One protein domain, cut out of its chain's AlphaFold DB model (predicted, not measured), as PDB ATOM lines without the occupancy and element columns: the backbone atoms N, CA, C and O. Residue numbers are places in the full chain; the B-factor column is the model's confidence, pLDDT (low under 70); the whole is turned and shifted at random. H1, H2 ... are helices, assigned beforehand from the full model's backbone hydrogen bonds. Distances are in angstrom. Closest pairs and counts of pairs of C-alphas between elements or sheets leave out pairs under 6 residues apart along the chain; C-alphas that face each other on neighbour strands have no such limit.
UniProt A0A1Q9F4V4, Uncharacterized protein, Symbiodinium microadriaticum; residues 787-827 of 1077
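Overview. This is residues 787 to 827 of the 1077 residues of an uncharacterized protein of Symbiodinium microadriaticum (UniProt A0A1Q9F4V4). The model is an open L of two helices: the shorter H1 makes one arm, a loop of residues 799 to 804 turns the corner, and the long H2 makes the other arm. Residues 787 to 792, of which 788 to 792 belong to H1, and residues 808 to 827, of which 808 to 826 belong to H2, stick out free from this corner. The printed part has 41 residues with two named helices, H1 then H2, and no named strand; its class is all helix. It is only just extended, close to loose, with a radius of gyration of the C-alphas of 13.7 A, and flat, spanning 41 by 22 by 11 A.

Arrangement. H1, residues 788 to 798, and H2, residues 805 to 826, are only just apart, their closest C-alphas 8.3 A from each other. Residues 787 to 792 and 808 to 827 stand free. In both helices every O i to N i+4 pair is within hydrogen-bond range.

Along the chain. H1 begins at C-alpha 788 (220.172, 246.943, 216.416) and is 15.0 A long. H2 is 31.6 A long and ends at C-alpha 826 (223.592, 221.725, 243.140).

Size, cuts and confidence. The C-alphas of Asn 799 and Glu 827, the two farthest apart, are 41.6 A apart. The link is short, and the printed part has no cut. Residues 801 to 804 and 821 to 827 have pLDDT under 70.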
ATOM      1  N   SER A 787     221.011 242.343 217.865       94.81
ATOM      2  CA  SER A 787     220.005 243.189 217.211       94.81
ATOM      3  C   SER A 787     220.299 244.682 217.396       94.81
ATOM      4  O   SER A 787     220.785 245.111 218.445       94.81
ATOM      5  N   GLY A 788     219.961 245.490 216.384       90.44
ATOM      6  CA  GLY A 788     220.172 246.943 216.416       90.44
ATOM      7  C   GLY A 788     219.478 247.637 217.594       90.44
ATOM      8  O   GLY A 788     219.982 248.630 218.101       90.44
ATOM      9  N   GLU A 789     218.378 247.072 218.094       87.38
ATOM     10  CA  GLU A 789     217.691 247.521 219.311       87.38
ATOM     11  C   GLU A 789     218.574 247.368 220.559       87.38
ATOM     12  O   GLU A 789     218.694 248.304 221.345       87.38
ATOM     13  N   PHE A 790     219.253 246.225 220.718       84.38
ATOM     14  CA  PHE A 790     220.164 245.996 221.844       84.38
ATOM     15  C   PHE A 790     221.414 246.881 221.742       84.38
ATOM     16  O   PHE A 790     221.879 247.423 222.743       84.38
ATOM     17  N   VAL A 791     221.937 247.068 220.525       91.12
ATOM     18  CA  VAL A 791     223.047 247.997 220.252       91.12
ATOM     19  C   VAL A 791     222.655 249.424 220.622       91.12
ATOM     20  O   VAL A 791     223.431 250.110 221.285       91.12
ATOM     21  N   LYS A 792     221.447 249.856 220.240       87.19
ATOM     22  CA  LYS A 792     220.934 251.184 220.564       87.19
ATOM     23  C   LYS A 792     220.766 251.361 222.074       87.19
ATOM     24  O   LYS A 792     221.323 252.302 222.614       87.19
ATOM     25  N   LEU A 793     220.134 250.411 222.771       80.56
ATOM     26  CA  LEU A 793     220.033 250.421 224.240       80.56
ATOM     27  C   LEU A 793     221.412 250.489 224.925       80.56
ATOM     28  O   LEU A 793     221.573 251.172 225.936       80.56
ATOM     29  N   TRP A 794     222.427 249.818 224.371       84.69
ATOM     30  CA  TRP A 794     223.802 249.908 224.868       84.69
ATOM     31  C   TRP A 794     224.451 251.275 224.588       84.69
ATOM     32  O   TRP A 794     225.161 251.795 225.446       84.69
ATOM     33  N   GLN A 795     224.211 251.878 223.421       85.12
ATOM     34  CA  GLN A 795     224.670 253.236 223.103       85.12
ATOM     35  C   GLN A 795     223.975 254.279 223.991       85.12
ATOM     36  O   GLN A 795     224.654 255.108 224.587       85.12
ATOM     37  N   ASP A 796     222.661 254.174 224.175       82.25
ATOM     38  CA  ASP A 796     221.868 255.038 225.053       82.25
ATOM     39  C   ASP A 796     222.340 254.930 226.522       82.25
ATOM     40  O   ASP A 796     222.399 255.942 227.222       82.25
ATOM     41  N   ARG A 797     222.784 253.741 226.973       79.75
ATOM     42  CA  ARG A 797     223.481 253.547 228.263       79.75
ATOM     43  C   ARG A 797     224.838 254.262 228.311       79.75
ATOM     44  O   ARG A 797     225.121 254.940 229.293       79.75
ATOM     45  N   VAL A 798     225.687 254.101 227.292       78.56
ATOM     46  CA  VAL A 798     227.014 254.757 227.225       78.56
ATOM     47  C   VAL A 798     226.884 256.285 227.176       78.56
ATOM     48  O   VAL A 798     227.716 256.985 227.747       78.56
ATOM     49  N   ASN A 799     225.808 256.788 226.571       84.06
ATOM     50  CA  ASN A 799     225.477 258.207 226.470       84.06
ATOM     51  C   ASN A 799     224.709 258.748 227.700       84.06
ATOM     52  O   ASN A 799     224.286 259.901 227.686       84.06
ATOM     53  N   GLY A 800     224.491 257.939 228.747       79.12
ATOM     54  CA  GLY A 800     223.819 258.354 229.988       79.12
ATOM     55  C   GLY A 800     222.305 258.600 229.878       79.12
ATOM     56  O   GLY A 800     221.704 259.127 230.809       79.12
ATOM     57  N   SER A 801     221.668 258.218 228.768       69.50
ATOM     58  CA  SER A 801     220.279 258.585 228.448       69.50
ATOM     59  C   SER A 801     219.208 257.708 229.118       69.50
ATOM     60  O   SER A 801     218.024 258.038 229.037       69.50
ATOM     61  N   ILE A 802     219.578 256.581 229.738       59.12
ATOM     62  CA  ILE A 802     218.645 255.630 230.369       59.12
ATOM     63  C   ILE A 802     219.142 255.313 231.787       59.12
ATOM     64  O   ILE A 802     220.061 254.517 231.968       59.12
ATOM     65  N   SER A 803     218.540 255.970 232.784       66.06
ATOM     66  CA  SER A 803     219.157 256.172 234.108       66.06
ATOM     67  C   SER A 803     218.931 255.051 235.142       66.06
ATOM     68  O   SER A 803     219.774 254.842 236.008       66.06
ATOM     69  N   SER A 804     217.823 254.297 235.071       64.19
ATOM     70  CA  SER A 804     217.443 253.344 236.138       64.19
ATOM     71  C   SER A 804     216.871 252.015 235.632       64.19
ATOM     72  O   SER A 804     217.453 250.958 235.867       64.19
ATOM     73  N   HIS A 805     215.765 252.049 234.887       74.56
ATOM     74  CA  HIS A 805     214.987 250.853 234.527       74.56
ATOM     75  C   HIS A 805     215.775 249.790 233.727       74.56
ATOM     76  O   HIS A 805     215.566 248.591 233.898       74.56
ATOM     77  N   TRP A 806     216.758 250.190 232.908       73.62
ATOM     78  CA  TRP A 806     217.640 249.222 232.237       73.62
ATOM     79  C   TRP A 806     218.555 248.478 233.219       73.62
ATOM     80  O   TRP A 806     218.819 247.292 233.032       73.62
ATOM     81  N   PHE A 807     219.017 249.150 234.278       73.38
ATOM     82  CA  PHE A 807     219.837 248.539 235.325       73.38
ATOM     83  C   PHE A 807     219.022 247.511 236.117       73.38
ATOM     84  O   PHE A 807     219.508 246.419 236.388       73.38
ATOM     85  N   GLU A 808     217.750 247.816 236.385       75.81
ATOM     86  CA  GLU A 808     216.783 246.910 237.009       75.81
ATOM     87  C   GLU A 808     216.543 245.640 236.165       75.81
ATOM     88  O   GLU A 808     216.634 244.521 236.677       75.81
ATOM     89  N   ILE A 809     216.307 245.791 234.853       78.12
ATOM     90  CA  ILE A 809     216.160 244.665 233.911       78.12
ATOM     91  C   ILE A 809     217.454 243.840 233.835       78.12
ATOM     92  O   ILE A 809     217.409 242.606 233.851       78.12
ATOM     93  N   PHE A 810     218.615 244.499 233.772       77.00
ATOM     94  CA  PHE A 810     219.911 243.827 233.699       77.00
ATOM     95  C   PHE A 810     220.245 243.075 234.994       77.00
ATOM     96  O   PHE A 810     220.710 241.937 234.930       77.00
ATOM     97  N   GLU A 811     219.945 243.639 236.167       78.75
ATOM     98  CA  GLU A 811     220.076 242.928 237.439       78.75
ATOM     99  C   GLU A 811     219.120 241.742 237.539       78.75
ATOM    100  O   GLU A 811     219.563 240.657 237.911       78.75
ATOM    101  N   LYS A 812     217.845 241.890 237.153       82.44
ATOM    102  CA  LYS A 812     216.894 240.764 237.097       82.44
ATOM    103  C   LYS A 812     217.417 239.641 236.191       82.44
ATOM    104  O   LYS A 812     217.372 238.474 236.582       82.44
ATOM    105  N   PHE A 813     218.009 239.974 235.041       82.06
ATOM    106  CA  PHE A 813     218.666 239.002 234.161       82.06
ATOM    107  C   PHE A 813     219.900 238.342 234.806       82.06
ATOM    108  O   PHE A 813     220.001 237.116 234.807       82.06
ATOM    109  N   VAL A 814     220.819 239.113 235.400       79.56
ATOM    110  CA  VAL A 814     222.034 238.572 236.041       79.56
ATOM    111  C   VAL A 814     221.696 237.709 237.261       79.56
ATOM    112  O   VAL A 814     222.286 236.639 237.415       79.56
ATOM    113  N   ARG A 815     220.723 238.114 238.087       78.69
ATOM    114  CA  ARG A 815     220.204 237.316 239.213       78.69
ATOM    115  C   ARG A 815     219.588 236.004 238.712       78.69
ATOM    116  O   ARG A 815     219.958 234.949 239.215       78.69
ATOM    117  N   ARG A 816     218.755 236.039 237.659       77.31
ATOM    118  CA  ARG A 816     218.190 234.832 237.018       77.31
ATOM    119  C   ARG A 816     219.286 233.910 236.458       77.31
ATOM    120  O   ARG A 816     219.212 232.701 236.646       77.31
ATOM    121  N   CYS A 817     220.339 234.452 235.841       73.56
ATOM    122  CA  CYS A 817     221.487 233.659 235.384       73.56
ATOM    123  C   CYS A 817     222.307 233.044 236.532       73.56
ATOM    124  O   CYS A 817     222.779 231.916 236.378       73.56
ATOM    125  N   ARG A 818     222.475 233.743 237.664       73.81
ATOM    126  CA  ARG A 818     223.122 233.185 238.866       73.81
ATOM    127  C   ARG A 818     222.302 232.049 239.462       73.81
ATOM    128  O   ARG A 818     222.819 230.942 239.518       73.81
ATOM    129  N   LEU A 819     221.013 232.276 239.725       73.25
ATOM    130  CA  LEU A 819     220.096 231.267 240.269       73.25
ATOM    131  C   LEU A 819     220.075 229.983 239.419       73.25
ATOM    132  O   LEU A 819     220.152 228.875 239.946       73.25
ATOM    133  N   VAL A 820     220.032 230.121 238.087       70.81
ATOM    134  CA  VAL A 820     220.108 228.983 237.150       70.81
ATOM    135  C   VAL A 820     221.482 228.304 237.174       70.81
ATOM    136  O   VAL A 820     221.555 227.100 236.977       70.81
ATOM    137  N   THR A 821     222.575 229.028 237.421       67.25
ATOM    138  CA  THR A 821     223.924 228.434 237.519       67.25
ATOM    139  C   THR A 821     224.132 227.713 238.853       67.25
ATOM    140  O   THR A 821     224.712 226.630 238.873       67.25
ATOM    141  N   GLU A 822     223.635 228.290 239.946       65.56
ATOM    142  CA  GLU A 822     223.699 227.753 241.309       65.56
ATOM    143  C   GLU A 822     222.868 226.464 241.415       65.56
ATOM    144  O   GLU A 822     223.422 225.408 241.712       65.56
ATOM    145  N   THR A 823     221.593 226.487 241.003       63.62
ATOM    146  CA  THR A 823     220.752 225.271 240.934       63.62
ATOM    147  C   THR A 823     221.318 224.198 239.992       63.62
ATOM    148  O   THR A 823     221.300 223.012 240.315       63.62
ATOM    149  N   VAL A 824     221.905 224.581 238.848       62.91
ATOM    150  CA  VAL A 824     222.567 223.627 237.935       62.91
ATOM    151  C   VAL A 824     223.805 222.972 238.552       62.91
ATOM    152  O   VAL A 824     224.093 221.832 238.169       62.91
ATOM    153  N   ALA A 825     224.506 223.658 239.462       53.75
ATOM    154  CA  ALA A 825     225.662 223.142 240.193       53.75
ATOM    155  C   ALA A 825     225.258 222.247 241.378       53.75
ATOM    156  O   ALA A 825     225.894 221.218 241.593       53.75
ATOM    157  N   GLU A 826     224.178 222.581 242.092       57.22
ATOM    158  CA  GLU A 826     223.592 221.725 243.140       57.22
ATOM    159  C   GLU A 826     223.015 220.409 242.577       57.22
ATOM    160  O   GLU A 826     223.031 219.382 243.251       57.22
ATOM    161  N   GLU A 827     222.556 220.405 241.321       55.72
ATOM    162  CA  GLU A 827     222.078 219.211 240.601       55.72
ATOM    163  C   GLU A 827     223.188 218.416 239.867       55.72
ATOM    164  O   GLU A 827     222.907 217.674 238.916       55.72
TER     165      GLU A 827